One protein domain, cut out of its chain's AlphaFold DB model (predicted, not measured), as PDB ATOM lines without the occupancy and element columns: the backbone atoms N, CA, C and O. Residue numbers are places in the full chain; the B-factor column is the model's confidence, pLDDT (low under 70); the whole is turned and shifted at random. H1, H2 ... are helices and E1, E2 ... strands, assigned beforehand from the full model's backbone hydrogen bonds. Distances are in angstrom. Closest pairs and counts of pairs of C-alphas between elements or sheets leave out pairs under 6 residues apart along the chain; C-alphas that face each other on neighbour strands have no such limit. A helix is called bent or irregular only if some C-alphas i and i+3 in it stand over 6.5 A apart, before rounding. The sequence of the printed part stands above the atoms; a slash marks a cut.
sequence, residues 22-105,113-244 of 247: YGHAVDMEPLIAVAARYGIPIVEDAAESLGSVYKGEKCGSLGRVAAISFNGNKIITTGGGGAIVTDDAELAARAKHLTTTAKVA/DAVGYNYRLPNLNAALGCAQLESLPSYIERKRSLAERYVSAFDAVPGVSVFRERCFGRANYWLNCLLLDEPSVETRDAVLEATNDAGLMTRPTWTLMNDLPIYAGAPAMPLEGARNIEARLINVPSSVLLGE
ATOM      1  N   TYR A  22     314.818 327.038 258.591       98.12
ATOM      2  CA  TYR A  22     313.415 327.465 258.536       98.12
ATOM      3  C   TYR A  22     313.007 328.141 257.219       98.12
ATOM      4  O   TYR A  22     311.928 328.726 257.119       98.12
ATOM      5  N   GLY A  23     313.856 328.047 256.191       98.19
ATOM      6  CA  GLY A  23     313.674 328.755 254.930       98.19
ATOM      7  C   GLY A  23     314.254 330.165 254.894       98.19
ATOM      8  O   GLY A  23     314.023 330.894 253.932       98.19
ATOM      9  N   HIS A  24     315.002 330.568 255.920       98.56
ATOM     10  CA  HIS A  24     315.694 331.849 255.959       98.56
ATOM     11  C   HIS A  24     317.119 331.694 255.424       98.56
ATOM     12  O   HIS A  24     317.843 330.763 255.778       98.56
ATOM     13  N   ALA A  25     317.536 332.633 254.573       98.12
ATOM     14  CA  ALA A  25     318.899 332.664 254.067       98.12
ATOM     15  C   ALA A  25     319.899 332.893 255.213       98.12
ATOM     16  O   ALA A  25     319.682 333.728 256.094       98.12
ATOM     17  N   VAL A  26     321.019 332.174 255.157       97.75
ATOM     18  CA  VAL A  26     322.192 332.457 255.995       97.75
ATOM     19  C   VAL A  26     322.863 333.708 255.433       97.75
ATOM     20  O   VAL A  26     322.749 333.973 254.236       97.75
ATOM     21  N   ASP A  27     323.567 334.478 256.263       97.50
ATOM     22  CA  ASP A  27     324.415 335.547 255.739       97.50
ATOM     23  C   ASP A  27     325.647 334.952 255.037       97.50
ATOM     24  O   ASP A  27     326.640 334.590 255.669       97.50
ATOM     25  N   MET A  28     325.533 334.762 253.721       98.12
ATOM     26  CA  MET A  28     326.503 333.994 252.940       98.12
ATOM     27  C   MET A  28     327.769 334.777 252.599       98.12
ATOM     28  O   MET A  28     328.834 334.176 252.526       98.12
ATOM     29  N   GLU A  29     327.704 336.097 252.429       97.69
ATOM     30  CA  GLU A  29     328.857 336.944 252.092       97.69
ATOM     31  C   GLU A  29     330.053 336.776 253.050       97.69
ATOM     32  O   GLU A  29     331.148 336.466 252.566       97.69
ATOM     33  N   PRO A  30     329.902 336.890 254.386       97.81
ATOM     34  CA  PRO A  30     331.025 336.669 255.295       97.81
ATOM     35  C   PRO A  30     331.542 335.223 255.252       97.81
ATOM     36  O   PRO A  30     332.750 334.999 255.359       97.81
ATOM     37  N   LEU A  31     330.662 334.233 255.052       97.25
ATOM     38  CA  LEU A  31     331.066 332.829 254.931       97.25
ATOM     39  C   LEU A  31     331.866 332.573 253.654       97.25
ATOM     40  O   LEU A  31     332.902 331.914 253.715       97.25
ATOM     41  N   ILE A  32     331.429 333.127 252.523       97.88
ATOM     42  CA  ILE A  32     332.123 333.052 251.235       97.88
ATOM     43  C   ILE A  32     333.504 333.702 251.347       97.88
ATOM     44  O   ILE A  32     334.490 333.114 250.902       97.88
ATOM     45  N   ALA A  33     333.614 334.861 252.003       98.00
ATOM     46  CA  ALA A  33     334.899 335.527 252.211       98.00
ATOM     47  C   ALA A  33     335.886 334.654 253.013       98.00
ATOM     48  O   ALA A  33     337.057 334.523 252.644       98.00
ATOM     49  N   VAL A  34     335.422 334.010 254.090       96.62
ATOM     50  CA  VAL A  34     336.246 333.088 254.894       96.62
ATOM     51  C   VAL A  34     336.599 331.824 254.106       96.62
ATOM     52  O   VAL A  34     337.758 331.404 254.108       96.62
ATOM     53  N   ALA A  35     335.627 331.234 253.412       96.75
ATOM     54  CA  ALA A  35     335.805 330.055 252.570       96.75
ATOM     55  C   ALA A  35     336.875 330.290 251.495       96.75
ATOM     56  O   ALA A  35     337.806 329.490 251.365       96.75
ATOM     57  N   ALA A  36     336.800 331.426 250.796       96.12
ATOM     58  CA  ALA A  36     337.762 331.834 249.780       96.12
ATOM     59  C   ALA A  36     339.162 332.048 250.372       96.12
ATOM     60  O   ALA A  36     340.140 331.519 249.842       96.12
ATOM     61  N   ARG A  37     339.265 332.748 251.511       95.75
ATOM     62  CA  ARG A  37     340.545 333.005 252.192       95.75
ATOM     63  C   ARG A  37     341.314 331.726 252.527       95.75
ATOM     64  O   ARG A  37     342.541 331.726 252.467       95.75
ATOM     65  N   TYR A  38     340.612 330.663 252.915       94.69
ATOM     66  CA  TYR A  38     341.232 329.409 253.352       94.69
ATOM     67  C   TYR A  38     341.122 328.264 252.336       94.69
ATOM     68  O   TYR A  38     341.585 327.158 252.624       94.69
ATOM     69  N   GLY A  39     340.529 328.505 251.165       94.62
ATOM     70  CA  GLY A  39     340.338 327.492 250.126       94.62
ATOM     71  C   GLY A  39     339.446 326.324 250.563       94.62
ATOM     72  O   GLY A  39     339.721 325.177 250.208       94.62
ATOM     73  N   ILE A  40     338.411 326.589 251.366       96.75
ATOM     74  CA  ILE A  40     337.470 325.571 251.856       96.75
ATOM     75  C   ILE A  40     336.182 325.661 251.029       96.75
ATOM     76  O   ILE A  40     335.597 326.739 250.969       96.75
ATOM     77  N   PRO A  41     335.703 324.576 250.395       96.75
ATOM     78  CA  PRO A  41     334.468 324.628 249.620       96.75
ATOM     79  C   PRO A  41     333.243 324.789 250.527       96.75
ATOM     80  O   PRO A  41     333.197 324.248 251.633       96.75
ATOM     81  N   ILE A  42     332.226 325.488 250.028       98.44
ATOM     82  CA  ILE A  42     330.907 325.573 250.663       98.44
ATOM     83  C   ILE A  42     329.991 324.509 250.054       98.44
ATOM     84  O   ILE A  42     329.921 324.383 248.830       98.44
ATOM     85  N   VAL A  43     329.291 323.767 250.914       98.62
ATOM     86  CA  VAL A  43     328.191 322.867 250.549       98.62
ATOM     87  C   VAL A  43     326.927 323.401 251.206       98.62
ATOM     88  O   VAL A  43     326.800 323.311 252.419       98.62
ATOM     89  N   GLU A  44     326.011 323.986 250.448       98.69
ATOM     90  CA  GLU A  44     324.785 324.533 251.034       98.69
ATOM     91  C   GLU A  44     323.813 323.409 251.414       98.69
ATOM     92  O   GLU A  44     323.450 322.565 250.590       98.69
ATOM     93  N   ASP A  45     323.337 323.427 252.654       98.75
ATOM     94  CA  ASP A  45     322.109 322.733 253.014       98.75
ATOM     95  C   ASP A  45     320.926 323.682 252.773       98.75
ATOM     96  O   ASP A  45     320.585 324.547 253.586       98.75
ATOM     97  N   ALA A  46     320.319 323.517 251.597       98.44
ATOM     98  CA  ALA A  46     319.143 324.244 251.141       98.44
ATOM     99  C   ALA A  46     317.862 323.403 251.288       98.44
ATOM    100  O   ALA A  46     316.850 323.683 250.635       98.44
ATOM    101  N   ALA A  47     317.869 322.376 252.152       98.56
ATOM    102  CA  ALA A  47     316.740 321.467 252.334       98.56
ATOM    103  C   ALA A  47     315.442 322.177 252.740       98.56
ATOM    104  O   ALA A  47     314.355 321.642 252.531       98.56
ATOM    105  N   GLU A  48     315.546 323.359 253.340       98.56
ATOM    106  CA  GLU A  48     314.424 324.137 253.877       98.56
ATOM    107  C   GLU A  48     314.144 325.406 253.079       98.56
ATOM    108  O   GLU A  48     313.099 326.027 253.248       98.56
ATOM    109  N   SER A  49     315.036 325.779 252.165       98.50
ATOM    110  CA  SER A  49     315.062 327.113 251.576       98.50
ATOM    111  C   SER A  49     314.772 327.143 250.085       98.50
ATOM    112  O   SER A  49     315.019 328.173 249.461       98.50
ATOM    113  N   LEU A  50     314.233 326.071 249.495       98.44
ATOM    114  CA  LEU A  50     313.836 326.086 248.087       98.44
ATOM    115  C   LEU A  50     312.929 327.294 247.794       98.44
ATOM    116  O   LEU A  50     311.885 327.472 248.424       98.44
ATOM    117  N   GLY A  51     313.355 328.130 246.844       98.06
ATOM    118  CA  GLY A  51     312.667 329.363 246.452       98.06
ATOM    119  C   GLY A  51     313.081 330.623 247.220       98.06
ATOM    120  O   GLY A  51     312.768 331.725 246.758       98.06
ATOM    121  N   SER A  52     313.816 330.480 248.323       98.69
ATOM    122  CA  SER A  52     314.366 331.597 249.099       98.69
ATOM    123  C   SER A  52     315.526 332.272 248.367       98.69
ATOM    124  O   SER A  52     316.134 331.692 247.464       98.69
ATOM    125  N   VAL A  53     315.812 333.519 248.740       98.56
ATOM    126  CA  VAL A  53     316.761 334.402 248.052       98.56
ATOM    127  C   VAL A  53     317.730 335.032 249.052       98.56
ATOM    128  O   VAL A  53     317.304 335.444 250.129       98.56
ATOM    129  N   TYR A  54     318.999 335.163 248.667       98.56
ATOM    130  CA  TYR A  54     320.047 335.943 249.326       98.56
ATOM    131  C   TYR A  54     320.639 336.944 248.322       98.56
ATOM    132  O   TYR A  54     321.173 336.541 247.296       98.56
ATOM    133  N   LYS A  55     320.527 338.250 248.588       97.75
ATOM    134  CA  LYS A  55     321.031 339.358 247.748       97.75
ATOM    135  C   LYS A  55     320.735 339.205 246.241       97.75
ATOM    136  O   LYS A  55     321.562 339.535 245.403       97.75
ATOM    137  N   GLY A  56     319.534 338.729 245.905       97.31
ATOM    138  CA  GLY A  56     319.078 338.509 244.523       97.31
ATOM    139  C   GLY A  56     319.295 337.089 243.990       97.31
ATOM    140  O   GLY A  56     318.578 336.677 243.082       97.31
ATOM    141  N   GLU A  57     320.177 336.309 244.612       97.81
ATOM    142  CA  GLU A  57     320.515 334.940 244.212       97.81
ATOM    143  C   GLU A  57     319.702 333.894 244.977       97.81
ATOM    144  O   GLU A  57     319.281 334.118 246.115       97.81
ATOM    145  N   LYS A  58     319.455 332.726 244.378       98.12
ATOM    146  CA  LYS A  58     318.697 331.656 245.043       98.12
ATOM    147  C   LYS A  58     319.538 330.978 246.127       98.12
ATOM    148  O   LYS A  58     320.715 330.699 245.946       98.12
ATOM    149  N   CYS A  59     318.917 330.655 247.260       98.38
ATOM    150  CA  CYS A  59     319.540 329.745 248.223       98.38
ATOM    151  C   CYS A  59     319.773 328.381 247.554       98.38
ATOM    152  O   CYS A  59     318.840 327.830 246.959       98.38
ATOM    153  N   GLY A  60     320.989 327.846 247.658       97.56
ATOM    154  CA  GLY A  60     321.428 326.643 246.953       97.56
ATOM    155  C   GLY A  60     322.230 326.889 245.666       97.56
ATOM    156  O   GLY A  60     322.599 325.916 245.010       97.56
ATOM    157  N   SER A  61     322.486 328.148 245.288       97.62
ATOM    158  CA  SER A  61     323.358 328.515 244.155       97.62
ATOM    159  C   SER A  61     324.570 329.371 244.556       97.62
ATOM    160  O   SER A  61     325.204 329.980 243.703       97.62
ATOM    161  N   LEU A  62     324.880 329.468 245.852       97.06
ATOM    162  CA  LEU A  62     325.922 330.349 246.406       97.06
ATOM    163  C   LEU A  62     327.203 329.581 246.775       97.06
ATOM    164  O   LEU A  62     328.278 330.169 246.907       97.06
ATOM    165  N   GLY A  63     327.084 328.274 247.003       96.94
ATOM    166  CA  GLY A  63     328.173 327.354 247.293       96.94
ATOM    167  C   GLY A  63     328.652 326.593 246.058       96.94
ATOM    168  O   GLY A  63     328.215 326.814 244.935       96.94
ATOM    169  N   ARG A  64     329.558 325.633 246.271       97.69
ATOM    170  CA  ARG A  64     330.029 324.750 245.192       97.69
ATOM    171  C   ARG A  64     328.952 323.745 244.773       97.69
ATOM    172  O   ARG A  64     328.911 323.304 243.628       97.69
ATOM    173  N   VAL A  65     328.138 323.325 245.730       98.50
ATOM    174  CA  VAL A  65     327.056 322.358 245.558       98.50
ATOM    175  C   VAL A  65     326.052 322.547 246.682       98.50
ATOM    176  O   VAL A  65     326.446 322.910 247.791       98.50
ATOM    177  N   ALA A  66     324.783 322.268 246.416       98.62
ATOM    178  CA  ALA A  66     323.743 322.310 247.428       98.62
ATOM    179  C   ALA A  66     322.882 321.051 247.428       98.62
ATOM    180  O   ALA A  66     322.710 320.392 246.398       98.62
ATOM    181  N   ALA A  67     322.324 320.745 248.595       98.56
ATOM    182  CA  ALA A  67     321.312 319.717 248.770       98.56
ATOM    183  C   ALA A  67     319.935 320.358 248.982       98.56
ATOM    184  O   ALA A  67     319.779 321.278 249.780       98.56
ATOM    185  N   ILE A  68     318.928 319.841 248.283       98.44
ATOM    186  CA  ILE A  68     317.521 320.236 248.405       98.44
ATOM    187  C   ILE A  68     316.725 319.011 248.852       98.44
ATOM    188  O   ILE A  68     317.011 317.891 248.427       98.44
ATOM    189  N   SER A  69     315.705 319.212 249.685       98.44
ATOM    190  CA  SER A  69     314.822 318.148 250.159       98.44
ATOM    191  C   SER A  69     313.411 318.322 249.609       98.44
ATOM    192  O   SER A  69     312.883 319.430 249.553       98.44
ATOM    193  N   PHE A  70     312.790 317.196 249.268       98.06
ATOM    194  CA  PHE A  70     311.391 317.083 248.866       98.06
ATOM    195  C   PHE A  70     310.629 316.113 249.784       98.06
ATOM    196  O   PHE A  70     309.694 315.428 249.360       98.06
ATOM    197  N   ASN A  71     311.049 316.002 251.048       97.00
ATOM    198  CA  ASN A  71     310.335 315.207 252.047       97.00
ATOM    199  C   ASN A  71     308.888 315.708 252.237       97.00
ATOM    200  O   ASN A  71     308.581 316.853 251.915       97.00
ATOM    201  N   GLY A  72     308.003 314.865 252.776       93.56
ATOM    202  CA  GLY A  72     306.567 315.149 252.940       93.56
ATOM    203  C   GLY A  72     306.217 316.486 253.602       93.56
ATOM    204  O   GLY A  72     305.181 317.067 253.302       93.56
ATOM    205  N   ASN A  73     307.079 316.993 254.484       93.44
ATOM    206  CA  ASN A  73     306.852 318.246 255.200       93.44
ATOM    207  C   ASN A  73     307.490 319.481 254.546       93.44
ATOM    208  O   ASN A  73     307.307 320.568 255.085       93.44
ATOM    209  N   LYS A  74     308.257 319.347 253.453       96.94
ATOM    210  CA  LYS A  74     308.938 320.469 252.778       96.94
ATOM    211  C   LYS A  74     307.951 321.342 251.994       96.94
ATOM    212  O   LYS A  74     306.801 320.963 251.806       96.94
ATOM    213  N   ILE A  75     308.388 322.538 251.574       96.81
ATOM    214  CA  ILE A  75     307.521 323.501 250.859       96.81
ATOM    215  C   ILE A  75     306.875 322.897 249.605       96.81
ATOM    216  O   ILE A  75     305.745 323.233 249.274       96.81
ATOM    217  N   ILE A  76     307.594 321.984 248.956       97.50
ATOM    218  CA  ILE A  76     307.070 321.044 247.974       97.50
ATOM    219  C   ILE A  76     307.529 319.641 248.345       97.50
ATOM    220  O   ILE A  76     308.554 319.479 249.014       97.50
ATOM    221  N   THR A  77     306.819 318.625 247.865       97.75
ATOM    222  CA  THR A  77     307.146 317.235 248.177       97.75
ATOM    223  C   THR A  77     307.133 316.318 246.963       97.75
ATOM    224  O   THR A  77     306.391 316.517 246.011       97.75
ATOM    225  N   THR A  78     307.925 315.255 247.032       98.19
ATOM    226  CA  THR A  78     307.835 314.086 246.153       98.19
ATOM    227  C   THR A  78     307.374 312.849 246.935       98.19
ATOM    228  O   THR A  78     307.678 311.724 246.547       98.19
ATOM    229  N   GLY A  79     306.722 313.029 248.091       95.62
ATOM    230  CA  GLY A  79     306.514 312.012 249.132       95.62
ATOM    231  C   GLY A  79     307.786 311.791 249.958       95.62
ATOM    232  O   GLY A  79     307.818 312.036 251.161       95.62
ATOM    233  N   GLY A  80     308.866 311.420 249.277       95.06
ATOM    234  CA  GLY A  80     310.238 311.424 249.776       95.06
ATOM    235  C   GLY A  80     311.201 311.638 248.610       95.06
ATOM    236  O   GLY A  80     310.957 311.139 247.508       95.06
ATOM    237  N   GLY A  81     312.258 312.422 248.818       96.75
ATOM    238  CA  GLY A  81     313.221 312.739 247.768       96.75
ATOM    239  C   GLY A  81     314.089 313.951 248.081       96.75
ATOM    240  O   GLY A  81     313.944 314.600 249.120       96.75
ATOM    241  N   GLY A  82     314.992 314.249 247.155       97.56
ATOM    242  CA  GLY A  82     315.868 315.408 247.204       97.56
ATOM    243  C   GLY A  82     316.606 315.603 245.884       97.56
ATOM    244  O   GLY A  82     316.464 314.802 244.957       97.56
ATOM    245  N   ALA A  83     317.390 316.669 245.810       98.00
ATOM    246  CA  ALA A  83     318.226 316.982 244.660       98.00
ATOM    247  C   ALA A  83     319.599 317.476 245.109       98.00
ATOM    248  O   ALA A  83     319.742 318.074 246.174       98.00
ATOM    249  N   ILE A  84     320.590 317.237 244.257       98.31
ATOM    250  CA  ILE A  84     321.891 317.897 244.311       98.31
ATOM    251  C   ILE A  84     321.904 318.914 243.175       98.31
ATOM    252  O   ILE A  84     321.596 318.551 242.038       98.31
ATOM    253  N   VAL A  85     322.257 320.162 243.471       97.94
ATOM    254  CA  VAL A  85     322.386 321.234 242.473       97.94
ATOM    255  C   VAL A  85     323.797 321.811 242.508       97.94
ATOM    256  O   VAL A  85     324.392 321.948 243.575       97.94
ATOM    257  N   THR A  86     324.370 322.066 241.336       98.31
ATOM    258  CA  THR A  86     325.732 322.588 241.164       98.31
ATOM    259  C   THR A  86     325.904 323.101 239.735       98.31
ATOM    260  O   THR A  86     325.300 322.544 238.816       98.31
ATOM    261  N   ASP A  87     326.771 324.097 239.550       97.00
ATOM    262  CA  ASP A  87     327.229 324.554 238.229       97.00
ATOM    263  C   ASP A  87     328.491 323.804 237.747       97.00
ATOM    264  O   ASP A  87     328.960 323.996 236.626       97.00
ATOM    265  N   ASP A  88     329.054 322.918 238.579       98.00
ATOM    266  CA  ASP A  88     330.219 322.090 238.253       98.00
ATOM    267  C   ASP A  88     329.760 320.806 237.536       98.00
ATOM    268  O   ASP A  88     329.274 319.849 238.150       98.00
ATOM    269  N   ALA A  89     329.902 320.785 236.208       98.25
ATOM    270  CA  ALA A  89     329.474 319.663 235.371       98.25
ATOM    271  C   ALA A  89     330.186 318.341 235.716       98.25
ATOM    272  O   ALA A  89     329.573 317.272 235.634       98.25
ATOM    273  N   GLU A  90     331.454 318.393 236.141       98.25
ATOM    274  CA  GLU A  90     332.197 317.203 236.564       98.25
ATOM    275  C   GLU A  90     331.652 316.670 237.892       98.25
ATOM    276  O   GLU A  90     331.444 315.460 238.048       98.25
ATOM    277  N   LEU A  91     331.349 317.566 238.838       97.69
ATOM    278  CA  LEU A  91     330.715 317.207 240.104       97.69
ATOM    279  C   LEU A  91     329.321 316.605 239.880       97.69
ATOM    280  O   LEU A  91     328.999 315.579 240.482       97.69
ATOM    281  N   ALA A  92     328.516 317.194 238.992       98.38
ATOM    282  CA  ALA A  92     327.194 316.687 238.635       98.38
ATOM    283  C   ALA A  92     327.271 315.284 238.011       98.38
ATOM    284  O   ALA A  92     326.545 314.374 238.425       98.38
ATOM    285  N   ALA A  93     328.188 315.074 237.058       98.00
ATOM    286  CA  ALA A  93     328.419 313.772 236.439       98.00
ATOM    287  C   ALA A  93     328.854 312.727 237.475       98.00
ATOM    288  O   ALA A  93     328.314 311.617 237.509       98.00
ATOM    289  N   ARG A  94     329.765 313.098 238.382       98.06
ATOM    290  CA  ARG A  94     330.221 312.230 239.470       98.06
ATOM    291  C   ARG A  94     329.104 311.895 240.457       98.06
ATOM    292  O   ARG A  94     328.971 310.737 240.843       98.06
ATOM    293  N   ALA A  95     328.288 312.869 240.858       97.94
ATOM    294  CA  ALA A  95     327.147 312.636 241.737       97.94
ATOM    295  C   ALA A  95     326.139 311.676 241.085       97.94
ATOM    296  O   ALA A  95     325.723 310.695 241.705       97.94
ATOM    297  N   LYS A  96     325.803 311.890 239.805       97.94
ATOM    298  CA  LYS A  96     324.942 310.986 239.027       97.94
ATOM    299  C   LYS A  96     325.515 309.571 238.958       97.94
ATOM    300  O   LYS A  96     324.790 308.607 239.186       97.94
ATOM    301  N   HIS A  97     326.809 309.434 238.688       98.06
ATOM    302  CA  HIS A  97     327.487 308.139 238.663       98.06
ATOM    303  C   HIS A  97     327.358 307.407 240.005       98.06
ATOM    304  O   HIS A  97     326.809 306.307 240.073       98.06
ATOM    305  N   LEU A  98     327.741 308.061 241.106       98.44
ATOM    306  CA  LEU A  98     327.691 307.469 242.446       98.44
ATOM    307  C   LEU A  98     326.265 307.119 242.887       98.44
ATOM    308  O   LEU A  98     326.055 306.053 243.450       98.44
ATOM    309  N   THR A  99     325.274 307.968 242.607       97.81
ATOM    310  CA  THR A  99     323.855 307.743 242.974       97.81
ATOM    311  C   THR A  99     323.158 306.663 242.141       97.81
ATOM    312  O   THR A  99     322.045 306.242 242.474       97.81
ATOM    313  N   THR A 100     323.806 306.202 241.068       97.06
ATOM    314  CA  THR A 100     323.314 305.157 240.168       97.06
ATOM    315  C   THR A 100     324.168 303.894 240.230       97.06
ATOM    316  O   THR A 100     324.318 303.183 239.237       97.06
ATOM    317  N   THR A 101     324.671 303.566 241.423       97.88
ATOM    318  CA  THR A 101     325.515 302.399 241.727       97.88
ATOM    319  C   THR A 101     326.887 302.404 241.048       97.88
ATOM    320  O   THR A 101     327.506 301.355 240.971       97.88
ATOM    321  N   ALA A 102     327.384 303.554 240.576       97.88
ATOM    322  CA  ALA A 102     328.682 303.684 239.898       97.88
ATOM    323  C   ALA A 102     328.862 302.701 238.723       97.88
ATOM    324  O   ALA A 102     329.937 302.147 238.501       97.88
ATOM    325  N   LYS A 103     327.772 302.440 237.990       97.31
ATOM    326  CA  LYS A 103     327.771 301.509 236.860       97.31
ATOM    327  C   LYS A 103     328.473 302.137 235.657       97.31
ATOM    328  O   LYS A 103     328.087 303.217 235.211       97.31
ATOM    329  N   VAL A 104     329.424 301.417 235.068       96.81
ATOM    330  CA  VAL A 104     330.091 301.822 233.825       96.81
ATOM    331  C   VAL A 104     329.174 301.541 232.630       96.81
ATOM    332  O   VAL A 104     328.556 300.479 232.523       96.81
ATOM    333  N   ALA A 105     329.044 302.514 231.726       94.69
ATOM    334  CA  ALA A 105     328.200 302.377 230.547       94.69
ATOM    335  C   ALA A 105     328.757 301.302 229.605       94.69
ATOM    336  O   ALA A 105     329.849 301.437 229.056       94.69
ATOM    337  N   ASP A 113     333.141 300.795 238.731       97.56
ATOM    338  CA  ASP A 113     334.502 301.340 238.907       97.56
ATOM    339  C   ASP A 113     334.718 302.028 240.270       97.56
ATOM    340  O   ASP A 113     335.828 302.450 240.601       97.56
ATOM    341  N   ALA A 114     333.664 302.127 241.081       97.94
ATOM    342  CA  ALA A 114     333.688 302.705 242.416       97.94
ATOM    343  C   ALA A 114     332.571 302.120 243.292       97.94
ATOM    344  O   ALA A 114     331.618 301.506 242.810       97.94
ATOM    345  N   VAL A 115     332.649 302.365 244.602       98.12
ATOM    346  CA  VAL A 115     331.506 302.146 245.498       98.12
ATOM    347  C   VAL A 115     330.458 303.221 245.215       98.12
ATOM    348  O   VAL A 115     330.700 304.409 245.439       98.12
ATOM    349  N   GLY A 116     329.297 302.798 244.723       97.62
ATOM    350  CA  GLY A 116     328.126 303.644 244.518       97.62
ATOM    351  C   GLY A 116     326.954 303.266 245.423       97.62
ATOM    352  O   GLY A 116     327.020 302.344 246.230       97.62
ATOM    353  N   TYR A 117     325.847 303.977 245.241       98.19
ATOM    354  CA  TYR A 117     324.623 303.884 246.027       98.19
ATOM    355  C   TYR A 117     323.411 303.810 245.099       98.19
ATOM    356  O   TYR A 117     323.474 304.225 243.943       98.19
ATOM    357  N   ASN A 118     322.289 303.304 245.604       97.56
ATOM    358  CA  ASN A 118     321.009 303.364 244.904       97.56
ATOM    359  C   ASN A 118     320.164 304.506 245.483       97.56
ATOM    360  O   ASN A 118     319.306 304.276 246.329       97.56
ATOM    361  N   TYR A 119     320.441 305.734 245.044       97.75
ATOM    362  CA  TYR A 119     319.760 306.957 245.502       97.75
ATOM    363  C   TYR A 119     318.913 307.609 244.404       97.75
ATOM    364  O   TYR A 119     318.562 308.785 244.489       97.75
ATOM    365  N   ARG A 120     318.578 306.857 243.349       97.12
ATOM    366  CA  ARG A 120     317.701 307.340 242.278       97.12
ATOM    367  C   ARG A 120     316.312 307.657 242.823       97.12
ATOM    368  O   ARG A 120     315.698 306.817 243.476       97.12
ATOM    369  N   LEU A 121     315.798 308.828 242.461       97.50
ATOM    370  CA  LEU A 121     314.399 309.179 242.665       97.50
ATOM    371  C   LEU A 121     313.531 308.375 241.677       97.50
ATOM    372  O   LEU A 121     313.770 308.466 240.471       97.50
ATOM    373  N   PRO A 122     312.544 307.585 242.135       97.69
ATOM    374  CA  PRO A 122     311.639 306.885 241.228       97.69
ATOM    375  C   PRO A 122     310.811 307.861 240.378       97.69
ATOM    376  O   PRO A 122     310.454 308.948 240.834       97.69
ATOM    377  N   ASN A 123     310.436 307.452 239.161       97.88
ATOM    378  CA  ASN A 123     309.699 308.318 238.230       97.88
ATOM    379  C   ASN A 123     308.346 308.806 238.775       97.88
ATOM    380  O   ASN A 123     307.941 309.917 238.451       97.88
ATOM    381  N   LEU A 124     307.659 308.019 239.612       98.12
ATOM    382  CA  LEU A 124     306.404 308.448 240.249       98.12
ATOM    383  C   LEU A 124     306.628 309.641 241.189       98.12
ATOM    384  O   LEU A 124     305.903 310.632 241.123       98.12
ATOM    385  N   ASN A 125     307.670 309.571 242.020       98.25
ATOM    386  CA  ASN A 125     308.071 310.660 242.905       98.25
ATOM    387  C   ASN A 125     308.494 311.893 242.091       98.25
ATOM    388  O   ASN A 125     308.102 313.009 242.423       98.25
ATOM    389  N   ALA A 126     309.241 311.696 240.999       98.12
ATOM    390  CA  ALA A 126     309.642 312.781 240.107       98.12
ATOM    391  C   ALA A 126     308.439 313.470 239.435       98.12
ATOM    392  O   ALA A 126     308.398 314.695 239.393       98.12
ATOM    393  N   ALA A 127     307.436 312.711 238.975       98.44
ATOM    394  CA  ALA A 127     306.223 313.262 238.368       98.44
ATOM    395  C   ALA A 127     305.435 314.152 239.346       98.44
ATOM    396  O   ALA A 127     305.021 315.251 238.978       98.44
ATOM    397  N   LEU A 128     305.295 313.720 240.606       98.38
ATOM    398  CA  LEU A 128     304.727 314.557 241.668       98.38
ATOM    399  C   LEU A 128     305.562 315.829 241.883       98.38
ATOM    400  O   LEU A 128     305.007 316.920 241.989       98.38
ATOM    401  N   GLY A 129     306.890 315.698 241.895       98.12
ATOM    402  CA  GLY A 129     307.813 316.828 242.021       98.12
ATOM    403  C   GLY A 129     307.653 317.870 240.917       98.12
ATOM    404  O   GLY A 129     307.633 319.058 241.220       98.12
ATOM    405  N   CYS A 130     307.481 317.446 239.660       98.38
ATOM    406  CA  CYS A 130     307.225 318.355 238.541       98.38
ATOM    407  C   CYS A 130     305.952 319.184 238.768       98.38
ATOM    408  O   CYS A 130     306.015 320.411 238.737       98.38
ATOM    409  N   ALA A 131     304.830 318.534 239.094       98.38
ATOM    410  CA  ALA A 131     303.568 319.227 239.374       98.38
ATOM    411  C   ALA A 131     303.675 320.176 240.587       98.38
ATOM    412  O   ALA A 131     303.087 321.258 240.621       98.38
ATOM    413  N   GLN A 132     304.453 319.793 241.600       98.00
ATOM    414  CA  GLN A 132     304.679 320.631 242.774       98.00
ATOM    415  C   GLN A 132     305.576 321.843 242.476       98.00
ATOM    416  O   GLN A 132     305.317 322.928 242.995       98.00
ATOM    417  N   LEU A 133     306.602 321.695 241.629       98.12
ATOM    418  CA  LEU A 133     307.470 322.799 241.201       98.12
ATOM    419  C   LEU A 133     306.695 323.881 240.442       98.12
ATOM    420  O   LEU A 133     306.957 325.063 240.650       98.12
ATOM    421  N   GLU A 134     305.703 323.501 239.634       98.44
ATOM    422  CA  GLU A 134     304.790 324.446 238.969       98.44
ATOM    423  C   GLU A 134     303.982 325.279 239.982       98.44
ATOM    424  O   GLU A 134     303.697 326.453 239.750       98.44
ATOM    425  N   SER A 135     303.665 324.698 241.144       97.56
ATOM    426  CA  SER A 135     302.911 325.355 242.222       97.56
ATOM    427  C   SER A 135     303.783 326.165 243.191       97.56
ATOM    428  O   SER A 135     303.259 326.978 243.959       97.56
ATOM    429  N   LEU A 136     305.108 325.978 243.160       98.06
ATOM    430  CA  LEU A 136     306.050 326.562 244.119       98.06
ATOM    431  C   LEU A 136     305.902 328.091 244.285       98.06
ATOM    432  O   LEU A 136     305.876 328.536 245.436       98.06
ATOM    433  N   PRO A 137     305.767 328.917 243.223       97.69
ATOM    434  CA  PRO A 137     305.607 330.364 243.393       97.69
ATOM    435  C   PRO A 137     304.383 330.743 244.240       97.69
ATOM    436  O   PRO A 137     304.487 331.585 245.131       97.69
ATOM    437  N   SER A 138     303.248 330.073 244.012       97.56
ATOM    438  CA  SER A 138     302.010 330.282 244.776       97.56
ATOM    439  C   SER A 138     302.163 329.825 246.228       97.56
ATOM    440  O   SER A 138     301.735 330.516 247.153       97.56
ATOM    441  N   TYR A 139     302.836 328.694 246.456       97.88
ATOM    442  CA  TYR A 139     303.091 328.190 247.805       97.88
ATOM    443  C   TYR A 139     303.958 329.147 248.621       97.88
ATOM    444  O   TYR A 139     303.633 329.419 249.775       97.88
ATOM    445  N   ILE A 140     305.013 329.706 248.020       98.12
ATOM    446  CA  ILE A 140     305.854 330.716 248.673       98.12
ATOM    447  C   ILE A 140     305.012 331.928 249.073       98.12
ATOM    448  O   ILE A 140     305.124 332.394 250.202       98.12
ATOM    449  N   GLU A 141     304.151 332.425 248.186       97.81
ATOM    450  CA  GLU A 141     303.341 333.608 248.490       97.81
ATOM    451  C   GLU A 141     302.349 333.355 249.633       97.81
ATOM    452  O   GLU A 141     302.259 334.144 250.570       97.81
ATOM    453  N   ARG A 142     301.683 332.196 249.639       97.62
ATOM    454  CA  ARG A 142     300.794 331.791 250.743       97.62
ATOM    455  C   ARG A 142     301.539 331.673 252.072       97.62
ATOM    456  O   ARG A 142     301.040 332.113 253.103       97.62
ATOM    457  N   LYS A 143     302.751 331.114 252.058       98.00
ATOM    458  CA  LYS A 143     303.595 330.977 253.255       98.00
ATOM    459  C   LYS A 143     304.005 332.337 253.814       98.00
ATOM    460  O   LYS A 143     303.988 332.522 255.026       98.00
ATOM    461  N   ARG A 144     304.299 333.296 252.936       97.62
ATOM    462  CA  ARG A 144     304.597 334.685 253.308       97.62
ATOM    463  C   ARG A 144     303.369 335.424 253.838       97.62
ATOM    464  O   ARG A 144     303.475 336.090 254.858       97.62
ATOM    465  N   SER A 145     302.207 335.248 253.212       97.38
ATOM    466  CA  SER A 145     300.932 335.775 253.721       97.38
ATOM    467  C   SER A 145     300.644 335.268 255.139       97.38
ATOM    468  O   SER A 145     300.330 336.045 256.039       97.38
ATOM    469  N   LEU A 146     300.845 333.967 255.382       97.75
ATOM    470  CA  LEU A 146     300.724 333.385 256.719       97.75
ATOM    471  C   LEU A 146     301.719 333.994 257.719       97.75
ATOM    472  O   LEU A 146     301.338 334.270 258.855       97.75
ATOM    473  N   ALA A 147     302.969 334.225 257.309       97.81
ATOM    474  CA  ALA A 147     303.970 334.872 258.158       97.81
ATOM    475  C   ALA A 147     303.518 336.275 258.600       97.81
ATOM    476  O   ALA A 147     303.568 336.592 259.786       97.81
ATOM    477  N   GLU A 148     302.995 337.091 257.681       97.31
ATOM    478  CA  GLU A 148     302.490 338.439 257.995       97.31
ATOM    479  C   GLU A 148     301.217 338.420 258.860       97.31
ATOM    480  O   GLU A 148     301.018 339.297 259.707       97.31
ATOM    481  N   ARG A 149     300.379 337.383 258.732       97.06
ATOM    482  CA  ARG A 149     299.265 337.150 259.665       97.06
ATOM    483  C   ARG A 149     299.760 336.844 261.074       97.06
ATOM    484  O   ARG A 149     299.197 337.375 262.026       97.06
ATOM    485  N   TYR A 150     300.807 336.030 261.217       97.75
ATOM    486  CA  TYR A 150     301.427 335.800 262.522       97.75
ATOM    487  C   TYR A 150     302.035 337.080 263.087       97.75
ATOM    488  O   TYR A 150     301.800 337.377 264.254       97.75
ATOM    489  N   VAL A 151     302.753 337.862 262.273       97.38
ATOM    490  CA  VAL A 151     303.304 339.161 262.701       97.38
ATOM    491  C   VAL A 151     302.187 340.044 263.248       97.38
ATOM    492  O   VAL A 151     302.278 340.500 264.379       97.38
ATOM    493  N   SER A 152     301.095 340.198 262.499       96.56
ATOM    494  CA  SER A 152     299.958 341.029 262.915       96.56
ATOM    495  C   SER A 152     299.268 340.513 264.184       96.56
ATOM    496  O   SER A 152     298.849 341.304 265.021       96.56
ATOM    497  N   ALA A 153     299.141 339.191 264.343       96.19
ATOM    498  CA  ALA A 153     298.495 338.582 265.506       96.19
ATOM    499  C   ALA A 153     299.321 338.718 266.796       96.19
ATOM    500  O   ALA A 153     298.746 338.798 267.879       96.19
ATOM    501  N   PHE A 154     300.651 338.733 266.679       96.88
ATOM    502  CA  PHE A 154     301.567 338.804 267.819       96.88
ATOM    503  C   PHE A 154     302.139 340.205 268.076       96.88
ATOM    504  O   PHE A 154     302.771 340.395 269.107       96.88
ATOM    505  N   ASP A 155     301.876 341.196 267.216       94.75
ATOM    506  CA  ASP A 155     302.380 342.577 267.358       94.75
ATOM    507  C   ASP A 155     302.009 343.220 268.708       94.75
ATOM    508  O   ASP A 155     302.801 343.935 269.315       94.75
ATOM    509  N   ALA A 156     300.811 342.913 269.215       93.88
ATOM    510  CA  ALA A 156     300.302 343.435 270.482       93.88
ATOM    511  C   ALA A 156     300.523 342.497 271.685       93.88
ATOM    512  O   ALA A 156     300.026 342.789 272.773       93.88
ATOM    513  N   VAL A 157     301.214 341.363 271.511       96.69
ATOM    514  CA  VAL A 157     301.429 340.370 272.575       96.69
ATOM    515  C   VAL A 157     302.810 340.590 273.205       96.69
ATOM    516  O   VAL A 157     303.819 340.327 272.554       96.69
ATOM    517  N   PRO A 158     302.902 341.046 274.470       96.00
ATOM    518  CA  PRO A 158     304.193 341.288 275.108       96.00
ATOM    519  C   PRO A 158     304.992 339.997 275.315       96.00
ATOM    520  O   PRO A 158     304.423 338.955 275.644       96.00
ATOM    521  N   GLY A 159     306.320 340.082 275.203       96.25
ATOM    522  CA  GLY A 159     307.230 338.981 275.529       96.25
ATOM    523  C   GLY A 159     307.423 337.952 274.415       96.25
ATOM    524  O   GLY A 159     308.094 336.944 274.639       96.25
ATOM    525  N   VAL A 160     306.845 338.168 273.231       97.56
ATOM    526  CA  VAL A 160     306.993 337.286 272.072       97.56
ATOM    527  C   VAL A 160     307.036 338.089 270.778       97.56
ATOM    528  O   VAL A 160     306.299 339.048 270.586       97.56
ATOM    529  N   SER A 161     307.886 337.664 269.853       96.81
ATOM    530  CA  SER A 161     307.976 338.229 268.509       96.81
ATOM    531  C   SER A 161     308.017 337.127 267.457       96.81
ATOM    532  O   SER A 161     308.377 335.984 267.734       96.81
ATOM    533  N   VAL A 162     307.645 337.454 266.221       97.88
ATOM    534  CA  VAL A 162     307.787 336.532 265.086       97.88
ATOM    535  C   VAL A 162     309.179 336.691 264.485       97.88
ATOM    536  O   VAL A 162     309.634 337.809 264.235       97.88
ATOM    537  N   PHE A 163     309.864 335.582 264.211       96.94
ATOM    538  CA  PHE A 163     311.140 335.614 263.507       96.94
ATOM    539  C   PHE A 163     310.933 336.004 262.038       96.94
ATOM    540  O   PHE A 163     310.227 335.326 261.292       96.94
ATOM    541  N   ARG A 164     311.564 337.103 261.616       96.56
ATOM    542  CA  ARG A 164     311.432 337.662 260.262       96.56
ATOM    543  C   ARG A 164     312.710 337.481 259.454       96.56
ATOM    544  O   ARG A 164     313.813 337.370 259.993       96.56
ATOM    545  N   GLU A 165     312.560 337.476 258.135       95.75
ATOM    546  CA  GLU A 165     313.693 337.550 257.214       95.75
ATOM    547  C   GLU A 165     314.550 338.805 257.440       95.75
ATOM    548  O   GLU A 165     314.079 339.844 257.903       95.75
ATOM    549  N   ARG A 166     315.846 338.697 257.137       96.06
ATOM    550  CA  ARG A 166     316.783 339.825 257.202       96.06
ATOM    551  C   ARG A 166     316.742 340.614 255.895       96.06
ATOM    552  O   ARG A 166     316.381 340.069 254.861       96.06
ATOM    553  N   CYS A 167     317.190 341.870 255.920       96.56
ATOM    554  CA  CYS A 167     317.159 342.770 254.757       96.56
ATOM    555  C   CYS A 167     317.901 342.238 253.519       96.56
ATOM    556  O   CYS A 167     317.600 342.643 252.401       96.56
ATOM    557  N   PHE A 168     318.862 341.332 253.707       96.44
ATOM    558  CA  PHE A 168     319.610 340.711 252.621       96.44
ATOM    559  C   PHE A 168     318.883 339.531 251.965       96.44
ATOM    560  O   PHE A 168     319.419 338.974 251.012       96.44
ATOM    561  N   GLY A 169     317.723 339.091 252.461       95.94
ATOM    562  CA  GLY A 169     317.093 337.867 251.977       95.94
ATOM    563  C   GLY A 169     315.578 337.929 251.863       95.94
ATOM    564  O   GLY A 169     314.912 338.738 252.497       95.94
ATOM    565  N   ARG A 170     315.041 337.017 251.049       98.19
ATOM    566  CA  ARG A 170     313.605 336.744 250.928       98.19
ATOM    567  C   ARG A 170     313.371 335.272 251.249       98.19
ATOM    568  O   ARG A 170     313.731 334.412 250.451       98.19
ATOM    569  N   ALA A 171     312.809 334.986 252.412       98.25
ATOM    570  CA  ALA A 171     312.533 333.650 252.913       98.25
ATOM    571  C   ALA A 171     311.268 333.049 252.285       98.25
ATOM    572  O   ALA A 171     310.307 333.755 251.943       98.25
ATOM    573  N   ASN A 172     311.251 331.721 252.178       98.38
ATOM    574  CA  ASN A 172     310.053 330.954 251.834       98.38
ATOM    575  C   ASN A 172     309.165 330.636 253.061       98.38
ATOM    576  O   ASN A 172     308.101 330.037 252.893       98.38
ATOM    577  N   TYR A 173     309.612 331.010 254.271       98.31
ATOM    578  CA  TYR A 173     308.964 330.741 255.561       98.31
ATOM    579  C   TYR A 173     308.526 329.280 255.717       98.31
ATOM    580  O   TYR A 173     307.375 328.983 256.058       98.31
ATOM    581  N   TRP A 174     309.431 328.335 255.424       98.44
ATOM    582  CA  TRP A 174     309.152 326.906 255.547       98.44
ATOM    583  C   TRP A 174     308.627 326.542 256.940       98.44
ATOM    584  O   TRP A 174     307.665 325.778 257.030       98.44
ATOM    585  N   LEU A 175     309.143 327.173 257.990       98.12
ATOM    586  CA  LEU A 175     308.489 327.214 259.293       98.12
ATOM    587  C   LEU A 175     308.427 328.660 259.787       98.12
ATOM    588  O   LEU A 175     309.421 329.379 259.763       98.12
ATOM    589  N   ASN A 176     307.249 329.077 260.239       98.38
ATOM    590  CA  ASN A 176     307.082 330.297 261.011       98.38
ATOM    591  C   ASN A 176     307.495 330.017 262.454       98.38
ATOM    592  O   ASN A 176     307.115 328.994 263.032       98.38
ATOM    593  N   CYS A 177     308.264 330.937 263.023       98.25
ATOM    594  CA  CYS A 177     308.843 330.783 264.348       98.25
ATOM    595  C   CYS A 177     308.443 331.962 265.231       98.25
ATOM    596  O   CYS A 177     308.591 333.116 264.829       98.25
ATOM    597  N   LEU A 178     307.989 331.666 266.442       98.31
ATOM    598  CA  LEU A 178     307.908 332.626 267.531       98.31
ATOM    599  C   LEU A 178     309.221 332.609 268.313       98.31
ATOM    600  O   LEU A 178     309.848 331.560 268.470       98.31
ATOM    601  N   LEU A 179     309.620 333.770 268.813       97.94
ATOM    602  CA  LEU A 179     310.746 333.971 269.708       97.94
ATOM    603  C   LEU A 179     310.234 334.654 270.966       97.94
ATOM    604  O   LEU A 179     309.835 335.815 270.913       97.94
ATOM    605  N   LEU A 180     310.288 333.950 272.094       98.12
ATOM    606  CA  LEU A 180     310.096 334.578 273.403       98.12
ATOM    607  C   LEU A 180     311.227 335.581 273.647       98.12
ATOM    608  O   LEU A 180     312.351 335.312 273.232       98.12
ATOM    609  N   ASP A 181     310.964 336.734 274.252       96.12
ATOM    610  CA  ASP A 181     311.993 337.772 274.431       96.12
ATOM    611  C   ASP A 181     313.113 337.312 275.370       96.12
ATOM    612  O   ASP A 181     314.297 337.457 275.044       96.12
ATOM    613  N   GLU A 182     312.724 336.664 276.468       96.00
ATOM    614  CA  GLU A 182     313.634 336.116 277.467       96.00
ATOM    615  C   GLU A 182     313.938 334.630 277.196       96.00
ATOM    616  O   GLU A 182     313.015 333.824 277.033       96.00
ATOM    617  N   PRO A 183     315.221 334.225 277.149       96.00
ATOM    618  CA  PRO A 183     315.597 332.830 276.963       96.00
ATOM    619  C   PRO A 183     315.325 332.010 278.233       96.00
ATOM    620  O   PRO A 183     316.008 332.171 279.241       96.00
ATOM    621  N   SER A 184     314.364 331.085 278.169       97.25
ATOM    622  CA  SER A 184     314.073 330.120 279.239       97.25
ATOM    623  C   SER A 184     313.454 328.860 278.646       97.25
ATOM    624  O   SER A 184     312.347 328.895 278.102       97.25
ATOM    625  N   VAL A 185     314.158 327.734 278.796       97.12
ATOM    626  CA  VAL A 185     313.674 326.419 278.349       97.12
ATOM    627  C   VAL A 185     312.369 326.073 279.055       97.12
ATOM    628  O   VAL A 185     311.440 325.607 278.412       97.12
ATOM    629  N   GLU A 186     312.264 326.384 280.345       98.06
ATOM    630  CA  GLU A 186     311.083 326.132 281.168       98.06
ATOM    631  C   GLU A 186     309.866 326.901 280.640       98.06
ATOM    632  O   GLU A 186     308.797 326.326 280.452       98.06
ATOM    633  N   THR A 187     310.034 328.195 280.346       97.69
ATOM    634  CA  THR A 187     308.953 329.031 279.801       97.69
ATOM    635  C   THR A 187     308.559 328.564 278.402       97.69
ATOM    636  O   THR A 187     307.373 328.443 278.094       97.69
ATOM    637  N   ARG A 188     309.545 328.264 277.551       98.00
ATOM    638  CA  ARG A 188     309.319 327.747 276.198       98.00
ATOM    639  C   ARG A 188     308.549 326.428 276.243       98.00
ATOM    640  O   ARG A 188     307.568 326.280 275.516       98.00
ATOM    641  N   ASP A 189     308.960 325.498 277.097       98.44
ATOM    642  CA  ASP A 189     308.331 324.184 277.245       98.44
ATOM    643  C   ASP A 189     306.909 324.298 277.812       98.44
ATOM    644  O   ASP A 189     306.015 323.629 277.301       98.44
ATOM    645  N   ALA A 190     306.651 325.216 278.750       98.31
ATOM    646  CA  ALA A 190     305.296 325.492 279.233       98.31
ATOM    647  C   ALA A 190     304.361 325.999 278.114       98.31
ATOM    648  O   ALA A 190     303.201 325.593 278.030       98.31
ATOM    649  N   VAL A 191     304.860 326.852 277.207       97.81
ATOM    650  CA  VAL A 191     304.088 327.282 276.025       97.81
ATOM    651  C   VAL A 191     303.858 326.111 275.066       97.81
ATOM    652  O   VAL A 191     302.760 325.971 274.520       97.81
ATOM    653  N   LEU A 192     304.864 325.258 274.846       98.50
ATOM    654  CA  LEU A 192     304.713 324.061 274.014       98.50
ATOM    655  C   LEU A 192     303.663 323.108 274.583       98.50
ATOM    656  O   LEU A 192     302.822 322.643 273.819       98.50
ATOM    657  N   GLU A 193     303.690 322.839 275.885       98.69
ATOM    658  CA  GLU A 193     302.712 321.993 276.570       98.69
ATOM    659  C   GLU A 193     301.300 322.557 276.384       98.69
ATOM    660  O   GLU A 193     300.469 321.920 275.737       98.69
ATOM    661  N   ALA A 194     301.073 323.814 276.778       98.31
ATOM    662  CA  ALA A 194     299.764 324.460 276.667       98.31
ATOM    663  C   ALA A 194     299.218 324.482 275.226       98.31
ATOM    664  O   ALA A 194     298.027 324.276 274.987       98.31
ATOM    665  N   THR A 195     300.078 324.729 274.235       98.00
ATOM    666  CA  THR A 195     299.655 324.771 272.827       98.00
ATOM    667  C   THR A 195     299.452 323.381 272.219       98.00
ATOM    668  O   THR A 195     298.600 323.230 271.342       98.00
ATOM    669  N   ASN A 196     300.180 322.352 272.666       98.44
ATOM    670  CA  ASN A 196     299.925 320.972 272.246       98.44
ATOM    671  C   ASN A 196     298.651 320.412 272.893       98.44
ATOM    672  O   ASN A 196     297.878 319.773 272.181       98.44
ATOM    673  N   ASP A 197     298.377 320.729 274.161       98.56
ATOM    674  CA  ASP A 197     297.116 320.388 274.838       98.56
ATOM    675  C   ASP A 197     295.904 321.032 274.148       98.56
ATOM    676  O   ASP A 197     294.832 320.436 274.054       98.56
ATOM    677  N   ALA A 198     296.094 322.223 273.572       98.12
ATOM    678  CA  ALA A 198     295.106 322.897 272.732       98.12
ATOM    679  C   ALA A 198     295.024 322.356 271.284       98.12
ATOM    680  O   ALA A 198     294.263 322.882 270.473       98.12
ATOM    681  N   GLY A 199     295.807 321.334 270.922       97.56
ATOM    682  CA  GLY A 199     295.789 320.711 269.594       97.56
ATOM    683  C   GLY A 199     296.512 321.493 268.488       97.56
ATOM    684  O   GLY A 199     296.341 321.178 267.312       97.56
ATOM    685  N   LEU A 200     297.338 322.492 268.827       95.94
ATOM    686  CA  LEU A 200     298.032 323.345 267.849       95.94
ATOM    687  C   LEU A 200     299.344 322.745 267.316       95.94
ATOM    688  O   LEU A 200     299.932 323.299 266.394       95.94
ATOM    689  N   MET A 201     299.810 321.620 267.867       94.88
ATOM    690  CA  MET A 201     300.975 320.863 267.376       94.88
ATOM    691  C   MET A 201     302.270 321.688 267.197       94.88
ATOM    692  O   MET A 201     303.043 321.450 266.264       94.88
ATOM    693  N   THR A 202     302.540 322.645 268.085       98.12
ATOM    694  CA  THR A 202     303.782 323.441 268.078       98.12
ATOM    695  C   THR A 202     305.007 322.582 268.405       98.12
ATOM    696  O   THR A 202     304.895 321.510 269.015       98.12
ATOM    697  N   ARG A 203     306.199 323.015 267.982       98.25
ATOM    698  CA  ARG A 203     307.456 322.273 268.194       98.25
ATOM    699  C   ARG A 203     308.597 323.202 268.620       98.25
ATOM    700  O   ARG A 203     308.615 324.349 268.186       98.25
ATOM    701  N   PRO A 204     309.577 322.737 269.410       97.88
ATOM    702  CA  PRO A 204     310.814 323.486 269.633       97.88
ATOM    703  C   PRO A 204     311.684 323.499 268.363       97.88
ATOM    704  O   PRO A 204     311.326 322.905 267.341       97.88
ATOM    705  N   THR A 205     312.849 324.145 268.434       96.62
ATOM    706  CA  THR A 205     313.956 323.871 267.499       96.62
ATOM    707  C   THR A 205     314.417 322.410 267.605       96.62
ATOM    708  O   THR A 205     314.135 321.724 268.590       96.62
ATOM    709  N   TRP A 206     315.179 321.934 266.620       95.88
ATOM    710  CA  TRP A 206     315.932 320.688 266.764       95.88
ATOM    711  C   TRP A 206     316.932 320.783 267.916       95.88
ATOM    712  O   TRP A 206     317.561 321.827 268.102       95.88
ATOM    713  N   THR A 207     317.122 319.668 268.622       95.56
ATOM    714  CA  THR A 207     318.223 319.494 269.574       95.56
ATOM    715  C   THR A 207     319.548 319.808 268.893       95.56
ATOM    716  O   THR A 207     319.812 319.320 267.787       95.56
ATOM    717  N   LEU A 208     320.390 320.608 269.547       96.44
ATOM    718  CA  LEU A 208     321.695 320.938 268.991       96.44
ATOM    719  C   LEU A 208     322.550 319.673 268.845       96.44
ATOM    720  O   LEU A 208     322.612 318.822 269.732       96.44
ATOM    721  N   MET A 209     323.234 319.547 267.704       96.31
ATOM    722  CA  MET A 209     323.970 318.324 267.362       96.31
ATOM    723  C   MET A 209     325.005 317.948 268.429       96.31
ATOM    724  O   MET A 209     325.178 316.773 268.719       96.31
ATOM    725  N   ASN A 210     325.661 318.930 269.050       95.38
ATOM    726  CA  ASN A 210     326.680 318.713 270.078       95.38
ATOM    727  C   ASN A 210     326.143 318.126 271.399       95.38
ATOM    728  O   ASN A 210     326.959 317.737 272.229       95.38
ATOM    729  N   ASP A 211     324.824 318.062 271.606       95.25
ATOM    730  CA  ASP A 211     324.229 317.392 272.774       95.25
ATOM    731  C   ASP A 211     323.800 315.962 272.491       95.25
ATOM    732  O   ASP A 211     323.527 315.191 273.413       95.25
ATOM    733  N   LEU A 212     323.720 315.584 271.216       96.94
ATOM    734  CA  LEU A 212     323.348 314.228 270.860       96.94
ATOM    735  C   LEU A 212     324.509 313.284 271.213       96.94
ATOM    736  O   LEU A 212     325.641 313.528 270.785       96.94
ATOM    737  N   PRO A 213     324.252 312.152 271.902       97.06
ATOM    738  CA  PRO A 213     325.309 311.232 272.331       97.06
ATOM    739  C   PRO A 213     326.224 310.749 271.199       97.06
ATOM    740  O   PRO A 213     327.424 310.571 271.395       97.06
ATOM    741  N   ILE A 214     325.679 310.590 269.989       97.31
ATOM    742  CA  ILE A 214     326.433 310.167 268.802       97.31
ATOM    743  C   ILE A 214     327.516 311.177 268.373       97.31
ATOM    744  O   ILE A 214     328.474 310.798 267.700       97.31
ATOM    745  N   TYR A 215     327.406 312.443 268.790       96.50
ATOM    746  CA  TYR A 215     328.346 313.519 268.469       96.50
ATOM    747  C   TYR A 215     329.160 314.008 269.677       96.50
ATOM    748  O   TYR A 215     329.902 314.976 269.539       96.50
ATOM    749  N   ALA A 216     329.112 313.329 270.829       93.06
ATOM    750  CA  ALA A 216     329.801 313.767 272.051       93.06
ATOM    751  C   ALA A 216     331.329 313.955 271.890       93.06
ATOM    752  O   ALA A 216     331.940 314.760 272.586       93.06
ATOM    753  N   GLY A 217     331.961 313.226 270.961       91.31
ATOM    754  CA  GLY A 217     333.390 313.362 270.638       91.31
ATOM    755  C   GLY A 217     333.711 314.369 269.525       91.31
ATOM    756  O   GLY A 217     334.871 314.480 269.118       91.31
ATOM    757  N   ALA A 218     332.709 315.055 268.967       94.44
ATOM    758  CA  ALA A 218     332.912 316.041 267.915       94.44
ATOM    759  C   ALA A 218     333.369 317.385 268.515       94.44
ATOM    760  O   ALA A 218     332.813 317.834 269.516       94.44
ATOM    761  N   PRO A 219     334.369 318.062 267.919       93.69
ATOM    762  CA  PRO A 219     334.784 319.375 268.394       93.69
ATOM    763  C   PRO A 219     333.682 320.415 268.139       93.69
ATOM    764  O   PRO A 219     333.138 320.484 267.038       93.69
ATOM    765  N   ALA A 220     333.430 321.271 269.126       93.31
ATOM    766  CA  ALA A 220     332.517 322.406 269.022       93.31
ATOM    767  C   ALA A 220     333.169 323.679 269.587       93.31
ATOM    768  O   ALA A 220     334.039 323.616 270.456       93.31
ATOM    769  N   MET A 221     332.762 324.837 269.069       92.69
ATOM    770  CA  MET A 221     333.045 326.146 269.674       92.69
ATOM    771  C   MET A 221     331.964 326.486 270.715       92.69
ATOM    772  O   MET A 221     330.969 325.769 270.780       92.69
ATOM    773  N   PRO A 222     332.091 327.565 271.507       94.94
ATOM    774  CA  PRO A 222     330.957 328.090 272.266       94.94
ATOM    775  C   PRO A 222     329.771 328.403 271.337       94.94
ATOM    776  O   PRO A 222     329.939 329.065 270.314       94.94
ATOM    777  N   LEU A 223     328.579 327.907 271.679       96.06
ATOM    778  CA  LEU A 223     327.370 327.975 270.841       96.06
ATOM    779  C   LEU A 223     326.301 328.903 271.434       96.06
ATOM    780  O   LEU A 223     325.112 328.613 271.343       96.06
ATOM    781  N   GLU A 224     326.711 330.011 272.050       96.94
ATOM    782  CA  GLU A 224     325.821 330.929 272.783       96.94
ATOM    783  C   GLU A 224     324.597 331.355 271.962       96.94
ATOM    784  O   GLU A 224     323.475 331.299 272.455       96.94
ATOM    785  N   GLY A 225     324.789 331.693 270.682       95.69
ATOM    786  CA  GLY A 225     323.686 332.050 269.789       95.69
ATOM    787  C   GLY A 225     322.705 330.899 269.548       95.69
ATOM    788  O   GLY A 225     321.495 331.101 269.614       95.69
ATOM    789  N   ALA A 226     323.201 329.679 269.324       96.50
ATOM    790  CA  ALA A 226     322.340 328.515 269.118       96.50
ATOM    791  C   ALA A 226     321.591 328.134 270.405       96.50
ATOM    792  O   ALA A 226     320.400 327.845 270.348       96.50
ATOM    793  N   ARG A 227     322.258 328.219 271.563       97.25
ATOM    794  CA  ARG A 227     321.657 328.017 272.892       97.25
ATOM    795  C   ARG A 227     320.574 329.034 273.199       97.25
ATOM    796  O   ARG A 227     319.521 328.677 273.716       97.25
ATOM    797  N   ASN A 228     320.819 330.296 272.851       97.19
ATOM    798  CA  ASN A 228     319.836 331.353 273.032       97.19
ATOM    799  C   ASN A 228     318.566 331.060 272.229       97.19
ATOM    800  O   ASN A 228     317.480 331.106 272.794       97.19
ATOM    801  N   ILE A 229     318.704 330.704 270.946       96.94
ATOM    802  CA  ILE A 229     317.570 330.337 270.087       96.94
ATOM    803  C   ILE A 229     316.870 329.074 270.601       96.94
ATOM    804  O   ILE A 229     315.642 329.045 270.672       96.94
ATOM    805  N   GLU A 230     317.625 328.057 271.016       97.50
ATOM    806  CA  GLU A 230     317.079 326.820 271.579       97.50
ATOM    807  C   GLU A 230     316.200 327.059 272.805       97.50
ATOM    808  O   GLU A 230     315.157 326.419 272.929       97.50
ATOM    809  N   ALA A 231     316.562 328.014 273.657       97.94
ATOM    810  CA  ALA A 231     315.818 328.334 274.867       97.94
ATOM    811  C   ALA A 231     314.537 329.155 274.634       97.94
ATOM    812  O   ALA A 231     313.770 329.325 275.574       97.94
ATOM    813  N   ARG A 232     314.288 329.696 273.432       97.44
ATOM    814  CA  ARG A 232     313.187 330.665 273.211       97.44
ATOM    815  C   ARG A 232     312.358 330.463 271.944       97.44
ATOM    816  O   ARG A 232     311.310 331.089 271.814       97.44
ATOM    817  N   LEU A 233     312.830 329.657 270.989       98.38
ATOM    818  CA  LEU A 233     312.165 329.472 269.699       98.38
ATOM    819  C   LEU A 233     311.061 328.417 269.770       98.38
ATOM    820  O   LEU A 233     311.260 327.317 270.298       98.38
ATOM    821  N   ILE A 234     309.918 328.745 269.165       98.62
ATOM    822  CA  ILE A 234     308.758 327.867 269.002       98.62
ATOM    823  C   ILE A 234     308.321 327.888 267.535       98.62
ATOM    824  O   ILE A 234     307.912 328.919 267.007       98.62
ATOM    825  N   ASN A 235     308.373 326.737 266.874       98.50
ATOM    826  CA  ASN A 235     307.807 326.520 265.548       98.50
ATOM    827  C   ASN A 235     306.281 326.396 265.646       98.50
ATOM    828  O   ASN A 235     305.767 325.556 266.395       98.50
ATOM    829  N   VAL A 236     305.563 327.199 264.859       98.19
ATOM    830  CA  VAL A 236     304.091 327.207 264.802       98.19
ATOM    831  C   VAL A 236     303.570 326.593 263.495       98.19
ATOM    832  O   VAL A 236     304.320 326.497 262.512       98.19
ATOM    833  N   PRO A 237     302.295 326.152 263.439       97.56
ATOM    834  CA  PRO A 237     301.700 325.590 262.231       97.56
ATOM    835  C   PRO A 237     301.949 326.438 260.987       97.56
ATOM    836  O   PRO A 237     301.644 327.621 260.927       97.56
ATOM    837  N   SER A 238     302.533 325.815 259.969       97.38
ATOM    838  CA  SER A 238     303.052 326.539 258.808       97.38
ATOM    839  C   SER A 238     302.624 325.911 257.485       97.38
ATOM    840  O   SER A 238     303.289 326.097 256.473       97.38
ATOM    841  N   SER A 239     301.543 325.132 257.458       94.56
ATOM    842  CA  SER A 239     301.059 324.552 256.201       94.56
ATOM    843  C   SER A 239     300.694 325.646 255.193       94.56
ATOM    844  O   SER A 239     300.154 326.686 255.563       94.56
ATOM    845  N   VAL A 240     300.950 325.391 253.906       93.62
ATOM    846  CA  VAL A 240     300.589 326.294 252.799       93.62
ATOM    847  C   VAL A 240     299.090 326.627 252.809       93.62
ATOM    848  O   VAL A 240     298.715 327.750 252.481       93.62
ATOM    849  N   LEU A 241     298.244 325.678 253.226       91.88
ATOM    850  CA  LEU A 241     296.786 325.839 253.289       91.88
ATOM    851  C   LEU A 241     296.342 326.886 254.320       91.88
ATOM    852  O   LEU A 241     295.313 327.525 254.146       91.88
ATOM    853  N   LEU A 242     297.127 327.109 255.379       92.50
ATOM    854  CA  LEU A 242     296.800 328.104 256.407       92.50
ATOM    855  C   LEU A 242     297.001 329.543 255.908       92.50
ATOM    856  O   LEU A 242     296.478 330.476 256.513       92.50
ATOM    857  N   GLY A 243     297.757 329.722 254.821       84.75
ATOM    858  CA  GLY A 243     297.987 331.012 254.173       84.75
ATOM    859  C   GLY A 243     296.907 331.422 253.172       84.75
ATOM    860  O   GLY A 243     297.017 332.497 252.584       84.75
ATOM    861  N   GLU A 244     295.886 330.591 252.949       80.56
ATOM    862  CA  GLU A 244     294.725 330.978 252.149       80.56
ATOM    863  C   GLU A 244     293.874 331.999 252.924       80.56
ATOM    864  O   GLU A 244     293.733 331.917 254.150       80.56
TER     865      GLU A 244
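What this domain is: This is residues 22 to 105 and 113 to 244 of the 247 residues of an uncharacterized protein of Parvibaculum sp (UniProt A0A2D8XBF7). Two small three-stranded sheets are set apart from each other, with long loops such as residues 46 to 64 between them, and the long bent helix H3 runs along one side of the model. Its arm H3b covers one face of the sheet E4 E5 E6 together with H4, while H2 grazes the other sheet, E1 E2 E3, and residues 211 to 217 stick out. The printed part has 216 residues, with six named helices and six named strands in the order H1 E1 E2 E3 H2 H3 E4 E5 H4 H5 E6 H6; the class is mixed, helices and strands, with 102 residues in named elements, under half. Sheet E1 E2 E3 is mixed and sheet E4 E5 E6 antiparallel, each in that order. The whole is compact, with a radius of gyration of the C-alphas of 19.4 A, and only just elongated, spanning 63 by 42 by 35 A.

Where its parts are: H1, residues 28 to 38, begins at C-alpha 28 (326.503, 333.994, 252.940) and is 15.4 A long. E1 is residues 43 to 45, E2 65 to 69 and E3 82 to 85. H2, residues 89 to 99, is 15.2 A long. H3, residues 123 to 154, was assigned as one helix by its hydrogen bonds but is bent: C-alphas 134 and 137 are 7.4 A apart. Its arms are H3a, 123 to 134, 16.9 A, and H3b, 137 to 154, 26.2 A, at a steep tilt of 62 degrees. E4 is residues 160 to 162, E5 176 to 180, H4 185 to 197, 18.0 A, H5 224 to 230 and E6 233 to 236. H6, residues 240 to 243, ends at C-alpha 243 (297.987, 331.012, 254.173).

How they stand to each other: E4 and E5, a hairpin, are antiparallel, with N 161 and O 179 2.9 A apart. E5 and E6 are antiparallel, with N 178 and O 234 at 2.8 A. H3b is on this sheet at a height of 7.8 A, over E5 and only just over E4, with 3 C-alphas; the closest C-alphas of H3b and E4 are those of Val 151 and Val 162, 5.7 A. H4 is on the same face at a height of 10.2 A, over E6; Arg 188 and Ile 234 have their closest C-alphas, 7.2 A. H3b touches H6 with residues 139 to 146 alone, the closest C-alphas being those of Leu 146 and Gly 243, 4.4 A. H5 is close to H4 but not clearly touching, C-alphas 185 and 230 being closest at 7.6 A. In the other sheet E1 and E2 are parallel, N 44 and O 65 at 2.9 A; E2 and E3, a hairpin, are antiparallel, N 68 and O 83 at 2.9 A. H2 only grazes this sheet with residues 91 to 96, the closest C-alphas of E3 and H2 being those of Val 85 and Ala 92, 7.6 A. H1 is on neither sheet, and H3a is apart from E1, E2 and E3. Every O i to N i+4 pair is within hydrogen-bond range in H1, H2, H3a, H3b, H4 and H5; H6 is too short for one.

The domain as a whole: The C-alphas farthest apart are those of Ala 105 and Pro 158, 63.8 A. Residues 106 to 112 are not printed, and C-alphas 105 and 113 are 10.5 A apart across this cut, in the link from H2 to H3. The links E1 to E2, E2 to E3, E4 to E5 and H4 to H5 are long. The mean pLDDT of the printed part is 97.1, and no printed residue is under 70.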